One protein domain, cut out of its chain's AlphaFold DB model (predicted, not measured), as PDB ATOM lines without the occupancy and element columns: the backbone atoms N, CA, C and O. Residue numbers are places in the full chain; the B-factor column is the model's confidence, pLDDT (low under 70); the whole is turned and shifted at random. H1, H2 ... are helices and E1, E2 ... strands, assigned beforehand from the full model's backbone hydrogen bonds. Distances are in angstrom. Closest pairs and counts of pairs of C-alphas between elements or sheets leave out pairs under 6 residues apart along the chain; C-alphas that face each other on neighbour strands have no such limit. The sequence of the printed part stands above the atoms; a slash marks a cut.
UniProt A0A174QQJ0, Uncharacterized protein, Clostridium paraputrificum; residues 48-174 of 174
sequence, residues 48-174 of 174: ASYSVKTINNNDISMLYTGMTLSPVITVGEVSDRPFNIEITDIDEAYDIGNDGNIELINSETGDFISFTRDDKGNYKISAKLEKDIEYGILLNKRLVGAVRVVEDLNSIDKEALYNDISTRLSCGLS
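This is residues 48 to 174 of the 174 residues of an uncharacterized protein of Clostridium paraputrificum (UniProt A0A174QQJ0). Two sheets lie face to face as a sandwich: a strongly twisted sheet of six strands, in the order E1 E3 E9 E8 E5 E6, and a smaller sheet of three, E2 E4 E7. Helix H2 covers part of the larger sheet's other face, and the short H1 lies beside the start of H2. The printed part has 127 residues, with named elements in the order H1 E1 E2 E3 E4 E5 E6 E7 E8 E9 H2; both sheets are mixed, and so is the class, helices and strands. The whole is compact, with a radius of gyration of the C-alphas of 13.8 A and spans of 42 by 34 by 28 A.

H1, residues 48 to 51, runs by a tight link into E1, residues 52 to 55. E2, residues 59 to 64, meets E1 only through their link. E3, residues 73 to 77, is parallel to E1 at 28 degrees, with N 53 and O 73 2.9 A apart. E4, residues 83 to 88, is parallel to E2 at 24 degrees, with N 60 and O 84 at 2.8 A. E5, residues 102 to 106, and E6, residues 112 to 114, form a hairpin, with N 104 and O 113 at 2.8 A. E7, residues 123 to 127, is antiparallel to E4 at 169 degrees, with N 83 and O 127 at 2.8 A. E8, residues 134 to 139, is antiparallel to E5, with N 105 and O 136 at 2.8 A. E9, residues 142 to 150, forms a hairpin with E8, with N 135 and O 147 at 2.8 A, and is parallel to E3, with N 74 and O 146 at 2.9 A. The facing parts of the two sheets are 9.0 A apart centre to centre, their strands at 16 degrees. H2, residues 158 to 172, is on one face of the larger sheet, two layers of helix and sheet, at a height over the sheet of 9.4 A, over E3 and E9. On the local plane it stands at 32 degrees to E9, only just slantwise to the strands; the closest C-alphas of the two are those of Leu 143 and Leu 169, 6.3 A. With residues 158 to 162 alone H2 touches H1, closest at the C-alphas of Ala 48 and Glu 159, 5.2 A. H1 only grazes the larger sheet. Every O i to N i+4 pair in H2 is within hydrogen-bond range; H1 is too short for one.

C-alpha 48 of H1 is at (362.211, 210.211, 289.550). E9 is 24.4 A long and H2 20.8 A, ending at C-alpha 172, (356.487, 202.616, 306.603).

The printed part has no cut and ends at the chain's last residue. The link E4 to E5, 13 residues, is long. The pLDDT is under 70 at residues 48 to 50, 92 to 100 and 168 to 174.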
ATOM      1  N   ALA A  48     363.516 210.682 289.975       59.47
ATOM      2  CA  ALA A  48     362.211 210.211 289.550       59.47
ATOM      3  C   ALA A  48     362.270 209.546 288.166       59.47
ATOM      4  O   ALA A  48     361.663 208.489 287.987       59.47
ATOM      5  N   SER A  49     363.061 210.063 287.220       60.88
ATOM      6  CA  SER A  49     363.227 209.437 285.897       60.88
ATOM      7  C   SER A  49     363.807 208.020 285.941       60.88
ATOM      8  O   SER A  49     363.463 207.201 285.087       60.88
ATOM      9  N   TYR A  50     364.656 207.700 286.924       62.91
ATOM     10  CA  TYR A  50     365.210 206.347 287.086       62.91
ATOM     11  C   TYR A  50     364.358 205.449 287.991       62.91
ATOM     12  O   TYR A  50     364.414 204.225 287.873       62.91
ATOM     13  N   SER A  51     363.563 206.048 288.876       82.75
ATOM     14  CA  SER A  51     362.770 205.323 289.873       82.75
ATOM     15  C   SER A  51     361.348 205.021 289.404       82.75
ATOM     16  O   SER A  51     360.760 204.045 289.871       82.75
ATOM     17  N   VAL A  52     360.807 205.816 288.474       91.25
ATOM     18  CA  VAL A  52     359.450 205.678 287.929       91.25
ATOM     19  C   VAL A  52     359.497 205.224 286.474       91.25
ATOM     20  O   VAL A  52     359.954 205.947 285.586       91.25
ATOM     21  N   LYS A  53     358.939 204.045 286.193       93.00
ATOM     22  CA  LYS A  53     358.801 203.519 284.832       93.00
ATOM     23  C   LYS A  53     357.342 203.485 284.406       93.00
ATOM     24  O   LYS A  53     356.511 202.885 285.075       93.00
ATOM     25  N   THR A  54     357.044 204.049 283.245       93.69
ATOM     26  CA  THR A  54     355.742 203.892 282.589       93.69
ATOM     27  C   THR A  54     355.776 202.698 281.639       93.69
ATOM     28  O   THR A  54     356.763 202.515 280.919       93.69
ATOM     29  N   ILE A  55     354.709 201.905 281.603       93.81
ATOM     30  CA  ILE A  55     354.557 200.773 280.685       93.81
ATOM     31  C   ILE A  55     353.263 200.885 279.878       93.81
ATOM     32  O   ILE A  55     352.233 201.304 280.389       93.81
ATOM     33  N   ASN A  56     353.318 200.480 278.611       91.38
ATOM     34  CA  ASN A  56     352.191 200.493 277.671       91.38
ATOM     35  C   ASN A  56     351.613 199.087 277.420       91.38
ATOM     36  O   ASN A  56     351.006 198.820 276.382       91.38
ATOM     37  N   ASN A  57     351.869 198.154 278.334       94.06
ATOM     38  CA  ASN A  57     351.374 196.786 278.284       94.06
ATOM     39  C   ASN A  57     351.006 196.314 279.702       94.06
ATOM     40  O   ASN A  57     351.017 197.096 280.648       94.06
ATOM     41  N   ASN A  58     350.643 195.040 279.838       96.75
ATOM     42  CA  ASN A  58     350.244 194.441 281.110       96.75
ATOM     43  C   ASN A  58     351.373 193.638 281.775       96.75
ATOM     44  O   ASN A  58     351.123 192.982 282.780       96.75
ATOM     45  N   ASP A  59     352.586 193.654 281.224       97.50
ATOM     46  CA  ASP A  59     353.695 192.824 281.686       97.50
ATOM     47  C   ASP A  59     354.720 193.701 282.416       97.50
ATOM     48  O   ASP A  59     355.422 194.526 281.825       97.50
ATOM     49  N   ILE A  60     354.786 193.535 283.735       97.06
ATOM     50  CA  ILE A  60     355.665 194.282 284.632       97.06
ATOM     51  C   ILE A  60     356.807 193.364 285.052       97.06
ATOM     52  O   ILE A  60     356.581 192.322 285.660       97.06
ATOM     53  N   SER A  61     358.043 193.781 284.789       96.00
ATOM     54  CA  SER A  61     359.243 193.101 285.284       96.00
ATOM     55  C   SER A  61     360.061 194.058 286.135       96.00
ATOM     56  O   SER A  61     360.379 195.165 285.687       96.00
ATOM     57  N   MET A  62     360.404 193.620 287.343       95.44
ATOM     58  CA  MET A  62     361.166 194.388 288.325       95.44
ATOM     59  C   MET A  62     362.314 193.547 288.889       95.44
ATOM     60  O   MET A  62     362.183 192.341 289.083       95.44
ATOM     61  N   LEU A  63     363.441 194.200 289.161       94.00
ATOM     62  CA  LEU A  63     364.615 193.584 289.775       94.00
ATOM     63  C   LEU A  63     364.691 193.988 291.246       94.00
ATOM     64  O   LEU A  63     364.622 195.179 291.544       94.00
ATOM     65  N   TYR A  64     364.877 193.041 292.159       92.00
ATOM     66  CA  TYR A  64     365.192 193.385 293.540       92.00
ATOM     67  C   TYR A  64     366.673 193.745 293.687       92.00
ATOM     68  O   TYR A  64     367.554 193.012 293.265       92.00
ATOM     69  N   THR A  65     366.955 194.894 294.297       89.69
ATOM     70  CA  THR A  65     368.318 195.452 294.401       89.69
ATOM     71  C   THR A  65     368.964 195.231 295.775       89.69
ATOM     72  O   THR A  65     370.007 195.807 296.077       89.69
ATOM     73  N   GLY A  66     368.322 194.451 296.652       84.38
ATOM     74  CA  GLY A  66     368.706 194.291 298.061       84.38
ATOM     75  C   GLY A  66     368.032 195.289 299.016       84.38
ATOM     76  O   GLY A  66     367.938 195.030 300.218       84.38
ATOM     77  N   MET A  67     367.508 196.405 298.499       83.62
ATOM     78  CA  MET A  67     366.772 197.406 299.286       83.62
ATOM     79  C   MET A  67     365.374 197.655 298.730       83.62
ATOM     80  O   MET A  67     364.393 197.501 299.455       83.62
ATOM     81  N   THR A  68     365.293 197.999 297.448       88.12
ATOM     82  CA  THR A  68     364.056 198.318 296.727       88.12
ATOM     83  C   THR A  68     363.983 197.534 295.420       88.12
ATOM     84  O   THR A  68     364.921 196.824 295.040       88.12
ATOM     85  N   LEU A  69     362.866 197.667 294.714       92.00
ATOM     86  CA  LEU A  69     362.722 197.232 293.335       92.00
ATOM     87  C   LEU A  69     363.315 198.262 292.366       92.00
ATOM     88  O   LEU A  69     363.396 199.452 292.664       92.00
ATOM     89  N   SER A  70     363.726 197.787 291.196       92.19
ATOM     90  CA  SER A  70     364.125 198.598 290.052       92.19
ATOM     91  C   SER A  70     363.268 198.216 288.839       92.19
ATOM     92  O   SER A  70     363.351 197.071 288.379       92.19
ATOM     93  N   PRO A  71     362.434 199.134 288.314       92.94
ATOM     94  CA  PRO A  71     362.096 200.448 288.886       92.94
ATOM     95  C   PRO A  71     361.427 200.331 290.269       92.94
ATOM     96  O   PRO A  71     360.841 199.297 290.586       92.94
ATOM     97  N   VAL A  72     361.484 201.401 291.070       91.25
ATOM     98  CA  VAL A  72     360.812 201.453 292.384       91.25
ATOM     99  C   VAL A  72     359.299 201.536 292.195       91.25
ATOM    100  O   VAL A  72     358.544 200.883 292.911       91.25
ATOM    101  N   ILE A  73     358.861 202.331 291.218       92.56
ATOM    102  CA  ILE A  73     357.456 202.574 290.905       92.56
ATOM    103  C   ILE A  73     357.236 202.225 289.439       92.56
ATOM    104  O   ILE A  73     357.893 202.773 288.551       92.56
ATOM    105  N   THR A  74     356.285 201.337 289.168       95.44
ATOM    106  CA  THR A  74     355.804 201.090 287.806       95.44
ATOM    107  C   THR A  74     354.406 201.660 287.637       95.44
ATOM    108  O   THR A  74     353.534 201.421 288.468       95.44
ATOM    109  N   VAL A  75     354.171 202.392 286.551       94.81
ATOM    110  CA  VAL A  75     352.854 202.932 286.217       94.81
ATOM    111  C   VAL A  75     352.368 202.351 284.899       94.81
ATOM    112  O   VAL A  75     353.069 202.432 283.890       94.81
ATOM    113  N   GLY A  76     351.181 201.752 284.915       94.88
ATOM    114  CA  GLY A  76     350.503 201.236 283.727       94.88
ATOM    115  C   GLY A  76     349.186 201.958 283.461       94.88
ATOM    116  O   GLY A  76     348.633 202.611 284.345       94.88
ATOM    117  N   GLU A  77     348.670 201.825 282.245       95.12
ATOM    118  CA  GLU A  77     347.316 202.282 281.916       95.12
ATOM    119  C   GLU A  77     346.283 201.235 282.298       95.12
ATOM    120  O   GLU A  77     346.538 200.029 282.238       95.12
ATOM    121  N   VAL A  78     345.095 201.698 282.671       93.88
ATOM    122  CA  VAL A  78     343.956 200.833 282.944       93.88
ATOM    123  C   VAL A  78     343.725 199.888 281.767       93.88
ATOM    124  O   VAL A  78     343.739 200.268 280.600       93.88
ATOM    125  N   SER A  79     343.552 198.608 282.081       93.19
ATOM    126  CA  SER A  79     343.465 197.552 281.081       93.19
ATOM    127  C   SER A  79     342.420 196.540 281.495       93.19
ATOM    128  O   SER A  79     342.295 196.205 282.674       93.19
ATOM    129  N   ASP A  80     341.687 196.005 280.520       93.69
ATOM    130  CA  ASP A  80     340.707 194.942 280.742       93.69
ATOM    131  C   ASP A  80     341.356 193.626 281.179       93.69
ATOM    132  O   ASP A  80     340.737 192.839 281.902       93.69
ATOM    133  N   ARG A  81     342.627 193.419 280.826       96.00
ATOM    134  CA  ARG A  81     343.388 192.217 281.174       96.00
ATOM    135  C   ARG A  81     344.090 192.373 282.531       96.00
ATOM    136  O   ARG A  81     344.421 193.495 282.914       96.00
ATOM    137  N   PRO A  82     344.347 191.266 283.247       97.19
ATOM    138  CA  PRO A  82     345.220 191.282 284.415       97.19
ATOM    139  C   PRO A  82     346.627 191.777 284.064       97.19
ATOM    140  O   PRO A  82     347.114 191.545 282.957       97.19
ATOM    141  N   PHE A  83     347.282 192.426 285.020       98.00
ATOM    142  CA  PHE A  83     348.716 192.680 284.981       98.00
ATOM    143  C   PHE A  83     349.468 191.438 285.445       98.00
ATOM    144  O   PHE A  83     349.131 190.865 286.482       98.00
ATOM    145  N   ASN A  84     350.490 191.046 284.693       98.00
ATOM    146  CA  ASN A  84     351.431 190.001 285.068       98.00
ATOM    147  C   ASN A  84     352.671 190.679 285.639       98.00
ATOM    148  O   ASN A  84     353.375 191.385 284.918       98.00
ATOM    149  N   ILE A  85     352.923 190.491 286.929       97.94
ATOM    150  CA  ILE A  85     354.049 191.114 287.618       97.94
ATOM    151  C   ILE A  85     355.058 190.024 287.956       97.94
ATOM    152  O   ILE A  85     354.713 189.039 288.608       97.94
ATOM    153  N   GLU A  86     356.298 190.210 287.514       97.19
ATOM    154  CA  GLU A  86     357.440 189.347 287.796       97.19
ATOM    155  C   GLU A  86     358.523 190.130 288.542       97.19
ATOM    156  O   GLU A  86     358.917 191.224 288.127       97.19
ATOM    157  N   ILE A  87     359.021 189.548 289.632       95.56
ATOM    158  CA  ILE A  87     360.143 190.066 290.410       95.56
ATOM    159  C   ILE A  87     361.264 189.032 290.406       95.56
ATOM    160  O   ILE A  87     361.039 187.851 290.685       95.56
ATOM    161  N   THR A  88     362.475 189.485 290.095       93.94
ATOM    162  CA  THR A  88     363.673 188.645 289.987       93.94
ATOM    163  C   THR A  88     364.766 189.085 290.963       93.94
ATOM    164  O   THR A  88     364.681 190.159 291.563       93.94
ATOM    165  N   ASP A  89     365.800 188.247 291.103       90.12
ATOM    166  CA  ASP A  89     367.024 188.521 291.885       90.12
ATOM    167  C   ASP A  89     366.794 188.712 293.394       90.12
ATOM    168  O   ASP A  89     367.481 189.462 294.085       90.12
ATOM    169  N   ILE A  90     365.800 188.003 293.926       86.00
ATOM    170  CA  ILE A  90     365.614 187.864 295.369       86.00
ATOM    171  C   ILE A  90     366.430 186.657 295.816       86.00
ATOM    172  O   ILE A  90     366.036 185.512 295.595       86.00
ATOM    173  N   ASP A  91     367.592 186.937 296.400       73.75
ATOM    174  CA  ASP A  91     368.481 185.924 296.967       73.75
ATOM    175  C   ASP A  91     367.773 185.162 298.101       73.75
ATOM    176  O   ASP A  91     367.178 185.754 299.007       73.75
ATOM    177  N   GLU A  92     367.876 183.834 298.061       62.84
ATOM    178  CA  GLU A  92     367.345 182.918 299.074       62.84
ATOM    179  C   GLU A  92     367.923 183.192 300.470       62.84
ATOM    180  O   GLU A  92     367.306 182.868 301.477       62.84
ATOM    181  N   ALA A  93     369.092 183.831 300.575       57.97
ATOM    182  CA  ALA A  93     369.638 184.242 301.866       57.97
ATOM    183  C   ALA A  93     368.881 185.425 302.510       57.97
ATOM    184  O   ALA A  93     368.927 185.578 303.731       57.97
ATOM    185  N   TYR A  94     368.190 186.257 301.718       59.78
ATOM    186  CA  TYR A  94     367.275 187.304 302.205       59.78
ATOM    187  C   TYR A  94     365.846 186.778 302.416       59.78
ATOM    188  O   TYR A  94     365.051 187.405 303.121       59.78
ATOM    189  N   ASP A  95     365.555 185.600 301.868       57.59
ATOM    190  CA  ASP A  95     364.439 184.729 302.230       57.59
ATOM    191  C   ASP A  95     364.758 184.025 303.565       57.59
ATOM    192  O   ASP A  95     364.926 182.808 303.650       57.59
ATOM    193  N   ILE A  96     364.951 184.820 304.631       46.88
ATOM    194  CA  ILE A  96     365.284 184.309 305.968       46.88
ATOM    195  C   ILE A  96     364.048 183.602 306.539       46.88
ATOM    196  O   ILE A  96     363.317 184.151 307.361       46.88
ATOM    197  N   GLY A  97     363.854 182.361 306.096       46.06
ATOM    198  CA  GLY A  97     362.923 181.393 306.648       46.06
ATOM    199  C   GLY A  97     361.868 180.873 305.682       46.06
ATOM    200  O   GLY A  97     360.713 180.970 306.043       46.06
ATOM    201  N   ASN A  98     362.228 180.275 304.535       45.28
ATOM    202  CA  ASN A  98     361.379 179.389 303.695       45.28
ATOM    203  C   ASN A  98     359.989 179.909 303.244       45.28
ATOM    204  O   ASN A  98     359.287 179.196 302.528       45.28
ATOM    205  N   ASP A  99     359.621 181.127 303.624       52.75
ATOM    206  CA  ASP A  99     358.300 181.736 303.516       52.75
ATOM    207  C   ASP A  99     358.461 183.201 303.082       52.75
ATOM    208  O   ASP A  99     357.770 184.076 303.609       52.75
ATOM    209  N   GLY A 100     359.419 183.504 302.197       57.12
ATOM    210  CA  GLY A 100     359.637 184.825 301.615       57.12
ATOM    211  C   GLY A 100     358.333 185.372 301.056       57.12
ATOM    212  O   GLY A 100     357.949 185.105 299.918       57.12
ATOM    213  N   ASN A 101     357.613 186.107 301.899       81.12
ATOM    214  CA  ASN A 101     356.245 186.495 301.630       81.12
ATOM    215  C   ASN A 101     356.324 187.788 300.852       81.12
ATOM    216  O   ASN A 101     356.545 188.866 301.418       81.12
ATOM    217  N   ILE A 102     356.195 187.644 299.536       90.75
ATOM    218  CA  ILE A 102     355.990 188.774 298.651       90.75
ATOM    219  C   ILE A 102     354.503 188.942 298.436       90.75
ATOM    220  O   ILE A 102     353.809 188.023 297.995       90.75
ATOM    221  N   GLU A 103     354.017 190.128 298.762       94.00
ATOM    222  CA  GLU A 103     352.602 190.452 298.721       94.00
ATOM    223  C   GLU A 103     352.406 191.753 297.957       94.00
ATOM    224  O   GLU A 103     353.130 192.729 298.157       94.00
ATOM    225  N   LEU A 104     351.399 191.765 297.097       96.12
ATOM    226  CA  LEU A 104     350.826 192.986 296.567       96.12
ATOM    227  C   LEU A 104     349.744 193.452 297.544       96.12
ATOM    228  O   LEU A 104     348.825 192.684 297.825       96.12
ATOM    229  N   ILE A 105     349.847 194.673 298.063       94.56
ATOM    230  CA  ILE A 105     348.866 195.263 298.979       94.56
ATOM    231  C   ILE A 105     348.106 196.388 298.280       94.56
ATOM    232  O   ILE A 105     348.720 197.294 297.723       94.56
ATOM    233  N   ASN A 106     346.777 196.355 298.328       94.00
ATOM    234  CA  ASN A 106     345.947 197.500 297.960       94.00
ATOM    235  C   ASN A 106     346.036 198.557 299.076       94.00
ATOM    236  O   ASN A 106     345.655 198.273 300.212       94.00
ATOM    237  N   SER A 107     346.535 199.764 298.780       88.25
ATOM    238  CA  SER A 107     346.733 200.805 299.802       88.25
ATOM    239  C   SER A 107     345.440 201.323 300.434       88.25
ATOM    240  O   SER A 107     345.474 201.828 301.553       88.25
ATOM    241  N   GLU A 108     344.316 201.213 299.728       89.00
ATOM    242  CA  GLU A 108     343.013 201.721 300.164       89.00
ATOM    243  C   GLU A 108     342.281 200.713 301.055       89.00
ATOM    244  O   GLU A 108     341.671 201.089 302.057       89.00
ATOM    245  N   THR A 109     342.331 199.425 300.701       91.62
ATOM    246  CA  THR A 109     341.587 198.378 301.425       91.62
ATOM    247  C   THR A 109     342.441 197.612 302.428       91.62
ATOM    248  O   THR A 109     341.911 197.056 303.388       91.62
ATOM    249  N   GLY A 110     343.758 197.579 302.222       87.88
ATOM    250  CA  GLY A 110     344.670 196.714 302.961       87.88
ATOM    251  C   GLY A 110     344.598 195.241 302.545       87.88
ATOM    252  O   GLY A 110     345.199 194.406 303.216       87.88
ATOM    253  N   ASP A 111     343.880 194.903 301.468       92.50
ATOM    254  CA  ASP A 111     343.831 193.533 300.956       92.50
ATOM    255  C   ASP A 111     345.177 193.122 300.350       92.50
ATOM    256  O   ASP A 111     345.840 193.912 299.672       92.50
ATOM    257  N   PHE A 112     345.548 191.857 300.558       92.25
ATOM    258  CA  PHE A 112     346.810 191.286 300.093       92.25
ATOM    259  C   PHE A 112     346.589 190.223 299.022       92.25
ATOM    260  O   PHE A 112     345.680 189.397 299.122       92.25
ATOM    261  N   ILE A 113     347.492 190.184 298.046       94.06
ATOM    262  CA  ILE A 113     347.596 189.095 297.079       94.06
ATOM    263  C   ILE A 113     349.040 188.590 297.068       94.06
ATOM    264  O   ILE A 113     349.969 189.340 296.773       94.06
ATOM    265  N   SER A 114     349.238 187.318 297.404       94.19
ATOM    266  CA  SER A 114     350.571 186.717 297.482       94.19
ATOM    267  C   SER A 114     351.122 186.380 296.096       94.19
ATOM    268  O   SER A 114     350.415 185.846 295.238       94.19
ATOM    269  N   PHE A 115     352.409 186.648 295.893       94.62
ATOM    270  CA  PHE A 115     353.140 186.162 294.729       94.62
ATOM    271  C   PHE A 115     353.431 184.666 294.880       94.62
ATOM    272  O   PHE A 115     353.580 184.140 295.979       94.62
ATOM    273  N   THR A 116     353.551 183.978 293.750       92.56
ATOM    274  CA  THR A 116     353.990 182.583 293.675       92.56
ATOM    275  C   THR A 116     355.418 182.526 293.150       92.56
ATOM    276  O   THR A 116     355.728 183.172 292.150       92.56
ATOM    277  N   ARG A 117     356.281 181.742 293.797       90.00
ATOM    278  CA  ARG A 117     357.651 181.500 293.333       90.00
ATOM    279  C   ARG A 117     357.664 180.414 292.252       90.00
ATOM    280  O   ARG A 117     357.048 179.364 292.434       90.00
ATOM    281  N   ASP A 118     358.330 180.669 291.132       89.38
ATOM    282  CA  ASP A 118     358.505 179.699 290.050       89.38
ATOM    283  C   ASP A 118     359.754 178.817 290.234       89.38
ATOM    284  O   ASP A 118     360.516 178.958 291.191       89.38
ATOM    285  N   ASP A 119     359.960 177.880 289.305       87.25
ATOM    286  CA  ASP A 119     361.069 176.917 289.315       87.25
ATOM    287  C   ASP A 119     362.454 177.553 289.112       87.25
ATOM    288  O   ASP A 119     363.473 176.926 289.398       87.25
ATOM    289  N   LYS A 120     362.498 178.800 288.637       87.75
ATOM    290  CA  LYS A 120     363.720 179.593 288.459       87.75
ATOM    291  C   LYS A 120     363.987 180.507 289.651       87.75
ATOM    292  O   LYS A 120     364.995 181.209 289.653       87.75
ATOM    293  N   GLY A 121     363.105 180.490 290.649       86.50
ATOM    294  CA  GLY A 121     363.189 181.329 291.834       86.50
ATOM    295  C   GLY A 121     362.603 182.731 291.655       86.50
ATOM    296  O   GLY A 121     362.741 183.536 292.574       86.50
ATOM    297  N   ASN A 122     361.942 183.021 290.529       91.12
ATOM    298  CA  ASN A 122     361.288 184.305 290.280       91.12
ATOM    299  C   ASN A 122     359.905 184.333 290.933       91.12
ATOM    300  O   ASN A 122     359.192 183.331 290.954       91.12
ATOM    301  N   TYR A 123     359.484 185.500 291.406       93.50
ATOM    302  CA  TYR A 123     358.175 185.683 292.026       93.50
ATOM    303  C   TYR A 123     357.194 186.283 291.035       93.50
ATOM    304  O   TYR A 123     357.494 187.285 290.389       93.50
ATOM    305  N   LYS A 124     356.013 185.673 290.914       95.88
ATOM    306  CA  LYS A 124     355.015 186.013 289.900       95.88
ATOM    307  C   LYS A 124     353.621 186.149 290.478       95.88
ATOM    308  O   LYS A 124     353.212 185.379 291.343       95.88
ATOM    309  N   ILE A 125     352.862 187.085 289.930       96.62
ATOM    310  CA  ILE A 125     351.438 187.254 290.208       96.62
ATOM    311  C   ILE A 125     350.720 187.716 288.940       96.62
ATOM    312  O   ILE A 125     351.296 188.410 288.102       96.62
ATOM    313  N   SER A 126     349.452 187.333 288.812       97.50
ATOM    314  CA  SER A 126     348.531 187.907 287.837       97.50
ATOM    315  C   SER A 126     347.363 188.529 288.595       97.50
ATOM    316  O   SER A 126     346.664 187.823 289.324       97.50
ATOM    317  N   ALA A 127     347.182 189.843 288.478       96.31
ATOM    318  CA  ALA A 127     346.191 190.584 289.255       96.31
ATOM    319  C   ALA A 127     345.470 191.628 288.402       96.31
ATOM    320  O   ALA A 127     346.064 192.299 287.557       96.31
ATOM    321  N   LYS A 128     344.164 191.781 288.632       96.31
ATOM    322  CA  LYS A 128     343.406 192.914 288.106       96.31
ATOM    323  C   LYS A 128     343.662 194.102 289.024       96.31
ATOM    324  O   LYS A 128     343.371 194.018 290.210       96.31
ATOM    325  N   LEU A 129     344.213 195.172 288.466       95.62
ATOM    326  CA  LEU A 129     344.522 196.389 289.205       95.62
ATOM    327  C   LEU A 129     343.528 197.477 288.815       95.62
ATOM    328  O   LEU A 129     343.236 197.678 287.633       95.62
ATOM    329  N   GLU A 130     342.989 198.141 289.825       94.19
ATOM    330  CA  GLU A 130     342.023 199.220 289.661       94.19
ATOM    331  C   GLU A 130     342.714 200.556 289.397       94.19
ATOM    332  O   GLU A 130     343.825 200.814 289.865       94.19
ATOM    333  N   LYS A 131     342.023 201.409 288.643       93.06
ATOM    334  CA  LYS A 131     342.491 202.752 288.327       93.06
ATOM    335  C   LYS A 131     342.606 203.600 289.592       93.06
ATOM    336  O   LYS A 131     341.749 203.526 290.465       93.06
ATOM    337  N   ASP A 132     343.636 204.439 289.629       85.38
ATOM    338  CA  ASP A 132     343.915 205.424 290.674       85.38
ATOM    339  C   ASP A 132     344.183 204.821 292.062       85.38
ATOM    340  O   ASP A 132     344.335 205.567 293.025       85.38
ATOM    341  N   ILE A 133     344.338 203.495 292.148       88.31
ATOM    342  CA  ILE A 133     344.793 202.794 293.348       88.31
ATOM    343  C   ILE A 133     346.307 202.573 293.267       88.31
ATOM    344  O   ILE A 133     346.848 202.159 292.233       88.31
ATOM    345  N   GLU A 134     346.996 202.847 294.374       89.88
ATOM    346  CA  GLU A 134     348.392 202.475 294.568       89.88
ATOM    347  C   GLU A 134     348.468 201.071 295.171       89.88
ATOM    348  O   GLU A 134     347.875 200.771 296.207       89.88
ATOM    349  N   TYR A 135     349.223 200.199 294.517       94.38
ATOM    350  CA  TYR A 135     349.498 198.867 295.023       94.38
ATOM    351  C   TYR A 135     350.941 198.799 295.499       94.38
ATOM    352  O   TYR A 135     351.874 198.874 294.697       94.38
ATOM    353  N   GLY A 136     351.131 198.644 296.804       93.81
ATOM    354  CA  GLY A 136     352.450 198.435 297.385       93.81
ATOM    355  C   GLY A 136     352.932 197.006 297.149       93.81
ATOM    356  O   GLY A 136     352.139 196.069 297.136       93.81
ATOM    357  N   ILE A 137     354.238 196.820 296.992       94.19
ATOM    358  CA  ILE A 137     354.869 195.500 296.981       94.19
ATOM    359  C   ILE A 137     355.650 195.344 298.275       94.19
ATOM    360  O   ILE A 137     356.612 196.075 298.528       94.19
ATOM    361  N   LEU A 138     355.228 194.385 299.091       91.62
ATOM    362  CA  LEU A 138     355.864 194.049 300.351       91.62
ATOM    363  C   LEU A 138     356.755 192.828 300.169       91.62
ATOM    364  O   LEU A 138     356.317 191.837 299.603       91.62
ATOM    365  N   LEU A 139     357.970 192.879 300.703       89.31
ATOM    366  CA  LEU A 139     358.838 191.724 300.913       89.31
ATOM    367  C   LEU A 139     359.029 191.567 302.419       89.31
ATOM    368  O   LEU A 139     359.608 192.449 303.057       89.31
ATOM    369  N   ASN A 140     358.527 190.474 302.997       85.75
ATOM    370  CA  ASN A 140     358.571 190.234 304.444       85.75
ATOM    371  C   ASN A 140     358.016 191.428 305.243       85.75
ATOM    372  O   ASN A 140     358.632 191.906 306.194       85.75
ATOM    373  N   LYS A 141     356.853 191.935 304.807       85.06
ATOM    374  CA  LYS A 141     356.152 193.111 305.361       85.06
ATOM    375  C   LYS A 141     356.878 194.455 305.209       85.06
ATOM    376  O   LYS A 141     356.349 195.469 305.651       85.06
ATOM    377  N   ARG A 142     358.033 194.505 304.538       85.56
ATOM    378  CA  ARG A 142     358.710 195.755 304.173       85.56
ATOM    379  C   ARG A 142     358.273 196.209 302.786       85.56
ATOM    380  O   ARG A 142     358.401 195.441 301.839       85.56
ATOM    381  N   LEU A 143     357.825 197.456 302.649       88.19
ATOM    382  CA  LEU A 143     357.514 198.051 301.348       88.19
ATOM    383  C   LEU A 143     358.806 198.251 300.539       88.19
ATOM    384  O   LEU A 143     359.731 198.916 301.001       88.19
ATOM    385  N   VAL A 144     358.883 197.633 299.358       90.12
ATOM    386  CA  VAL A 144     360.086 197.630 298.499       90.12
ATOM    387  C   VAL A 144     359.845 198.222 297.110       90.12
ATOM    388  O   VAL A 144     360.805 198.510 296.399       90.12
ATOM    389  N   GLY A 145     358.592 198.433 296.720       92.44
ATOM    390  CA  GLY A 145     358.222 199.094 295.473       92.44
ATOM    391  C   GLY A 145     356.712 199.255 295.357       92.44
ATOM    392  O   GLY A 145     355.981 198.890 296.279       92.44
ATOM    393  N   ALA A 146     356.249 199.799 294.236       93.88
ATOM    394  CA  ALA A 146     354.835 200.054 294.000       93.88
ATOM    395  C   ALA A 146     354.444 199.901 292.524       93.88
ATOM    396  O   ALA A 146     355.242 200.120 291.608       93.88
ATOM    397  N   VAL A 147     353.175 199.570 292.303       95.56
ATOM    398  CA  VAL A 147     352.514 199.590 290.998       95.56
ATOM    399  C   VAL A 147     351.299 200.503 291.087       95.56
ATOM    400  O   VAL A 147     350.494 200.384 292.004       95.56
ATOM    401  N   ARG A 148     351.140 201.403 290.118       93.38
ATOM    402  CA  ARG A 148     349.958 202.261 290.003       93.38
ATOM    403  C   ARG A 148     349.333 202.111 288.627       93.38
ATOM    404  O   ARG A 148     350.038 201.948 287.632       93.38
ATOM    405  N   VAL A 149     348.011 202.196 288.572       93.38
ATOM    406  CA  VAL A 149     347.262 202.202 287.316       93.38
ATOM    407  C   VAL A 149     346.572 203.544 287.137       93.38
ATOM    408  O   VAL A 149     345.950 204.046 288.070       93.38
ATOM    409  N   VAL A 150     346.685 204.129 285.949       92.94
ATOM    410  CA  VAL A 150     346.085 205.426 285.602       92.94
ATOM    411  C   VAL A 150     345.258 205.326 284.322       92.94
ATOM    412  O   VAL A 150     345.315 204.322 283.619       92.94
ATOM    413  N   GLU A 151     344.485 206.363 284.011       92.00
ATOM    414  CA  GLU A 151     343.753 206.440 282.737       92.00
ATOM    415  C   GLU A 151     344.690 206.686 281.542       92.00
ATOM    416  O   GLU A 151     344.561 206.022 280.521       92.00
ATOM    417  N   ASP A 152     345.625 207.632 281.679       90.81
ATOM    418  CA  ASP A 152     346.529 208.097 280.617       90.81
ATOM    419  C   ASP A 152     347.932 208.318 281.201       90.81
ATOM    420  O   ASP A 152     348.103 209.051 282.179       90.81
ATOM    421  N   LEU A 153     348.962 207.704 280.613       90.94
ATOM    422  CA  LEU A 153     350.342 207.886 281.088       90.94
ATOM    423  C   LEU A 153     350.837 209.328 280.940       90.94
ATOM    424  O   LEU A 153     351.725 209.748 281.683       90.94
ATOM    425  N   ASN A 154     350.289 210.089 279.991       88.19
ATOM    426  CA  ASN A 154     350.710 211.466 279.734       88.19
ATOM    427  C   ASN A 154     350.234 212.437 280.818       88.19
ATOM    428  O   ASN A 154     350.757 213.547 280.906       88.19
ATOM    429  N   SER A 155     349.268 212.038 281.652       84.12
ATOM    430  CA  SER A 155     348.788 212.862 282.761       84.12
ATOM    431  C   SER A 155     349.598 212.687 284.050       84.12
ATOM    432  O   SER A 155     349.243 213.278 285.068       84.12
ATOM    433  N   ILE A 156     350.646 211.856 284.049       87.06
ATOM    434  CA  ILE A 156     351.424 211.556 285.255       87.06
ATOM    435  C   ILE A 156     352.541 212.586 285.448       87.06
ATOM    436  O   ILE A 156     353.470 212.671 284.644       87.06
ATOM    437  N   ASP A 157     352.518 213.272 286.589       88.50
ATOM    438  CA  ASP A 157     353.694 213.943 287.142       88.50
ATOM    439  C   ASP A 157     354.559 212.914 287.889       88.50
ATOM    440  O   ASP A 157     354.225 212.460 288.990       88.50
ATOM    441  N   LYS A 158     355.652 212.484 287.250       85.44
ATOM    442  CA  LYS A 158     356.534 211.434 287.783       85.44
ATOM    443  C   LYS A 158     357.258 211.870 289.053       85.44
ATOM    444  O   LYS A 158     357.491 211.029 289.917       85.44
ATOM    445  N   GLU A 159     357.614 213.144 289.161       86.12
ATOM    446  CA  GLU A 159     358.340 213.671 290.313       86.12
ATOM    447  C   GLU A 159     357.420 213.740 291.530       86.12
ATOM    448  O   GLU A 159     357.754 213.211 292.592       86.12
ATOM    449  N   ALA A 160     356.214 214.289 291.355       86.56
ATOM    450  CA  ALA A 160     355.210 214.312 292.411       86.56
ATOM    451  C   ALA A 160     354.854 212.893 292.887       86.56
ATOM    452  O   ALA A 160     354.789 212.644 294.093       86.56
ATOM    453  N   LEU A 161     354.683 211.949 291.952       84.38
ATOM    454  CA  LEU A 161     354.406 210.548 292.273       84.38
ATOM    455  C   LEU A 161     355.556 209.893 293.047       84.38
ATOM    456  O   LEU A 161     355.322 209.200 294.037       84.38
ATOM    457  N   TYR A 162     356.798 210.113 292.609       85.38
ATOM    458  CA  TYR A 162     357.975 209.596 293.297       85.38
ATOM    459  C   TYR A 162     358.082 210.143 294.722       85.38
ATOM    460  O   TYR A 162     358.338 209.375 295.647       85.38
ATOM    461  N   ASN A 163     357.854 211.444 294.914       83.81
ATOM    462  CA  ASN A 163     357.959 212.091 296.218       83.81
ATOM    463  C   ASN A 163     356.875 211.615 297.198       83.81
ATOM    464  O   ASN A 163     357.184 211.345 298.361       83.81
ATOM    465  N   ASP A 164     355.631 211.457 296.735       81.62
ATOM    466  CA  ASP A 164     354.530 210.911 297.544       81.62
ATOM    467  C   ASP A 164     354.850 209.482 298.012       81.62
ATOM    468  O   ASP A 164     354.869 209.198 299.213       81.62
ATOM    469  N   ILE A 165     355.227 208.599 297.082       75.62
ATOM    470  CA  ILE A 165     355.536 207.198 297.397       75.62
ATOM    471  C   ILE A 165     356.812 207.079 298.246       75.62
ATOM    472  O   ILE A 165     356.849 206.294 299.192       75.62
ATOM    473  N   SER A 166     357.844 207.884 297.988       74.25
ATOM    474  CA  SER A 166     359.083 207.896 298.786       74.25
ATOM    475  C   SER A 166     358.849 208.350 300.224       74.25
ATOM    476  O   SER A 166     359.453 207.815 301.159       74.25
ATOM    477  N   THR A 167     357.936 209.303 300.424       72.94
ATOM    478  CA  THR A 167     357.521 209.738 301.762       72.94
ATOM    479  C   THR A 167     356.840 208.587 302.503       72.94
ATOM    480  O   THR A 167     357.199 208.287 303.641       72.94
ATOM    481  N   ARG A 168     355.923 207.871 301.839       68.62
ATOM    482  CA  ARG A 168     355.233 206.700 302.409       68.62
ATOM    483  C   ARG A 168     356.193 205.551 302.714       68.62
ATOM    484  O   ARG A 168     356.121 204.984 303.800       68.62
ATOM    485  N   LEU A 169     357.128 205.255 301.810       66.06
ATOM    486  CA  LEU A 169     358.218 204.294 302.020       66.06
ATOM    487  C   LEU A 169     359.037 204.641 303.269       66.06
ATOM    488  O   LEU A 169     359.331 203.766 304.077       66.06
ATOM    489  N   SER A 170     359.363 205.922 303.455       63.09
ATOM    490  CA  SER A 170     360.139 206.394 304.605       63.09
ATOM    491  C   SER A 170     359.367 206.270 305.923       63.09
ATOM    492  O   SER A 170     359.951 205.902 306.939       63.09
ATOM    493  N   CYS A 171     358.055 206.528 305.914       60.09
ATOM    494  CA  CYS A 171     357.191 206.393 307.092       60.09
ATOM    495  C   CYS A 171     356.774 204.941 307.393       60.09
ATOM    496  O   CYS A 171     356.463 204.623 308.534       60.09
ATOM    497  N   GLY A 172     356.760 204.046 306.402       49.75
ATOM    498  CA  GLY A 172     356.487 202.616 306.603       49.75
ATOM    499  C   GLY A 172     357.671 201.829 307.181       49.75
ATOM    500  O   GLY A 172     357.503 200.682 307.586       49.75
ATOM    501  N   LEU A 173     358.866 202.433 307.212       39.31
ATOM    502  CA  LEU A 173     360.095 201.872 307.785       39.31
ATOM    503  C   LEU A 173     360.360 202.316 309.239       39.31
ATOM    504  O   LEU A 173     361.361 201.877 309.812       39.31
ATOM    505  N   SER A 174     359.522 203.192 309.813       33.84
ATOM    506  CA  SER A 174     359.684 203.735 311.175       33.84
ATOM    507  C   SER A 174     358.918 202.969 312.242       33.84
ATOM    508  O   SER A 174     357.739 202.644 311.980       33.84
TER     509      SER A 174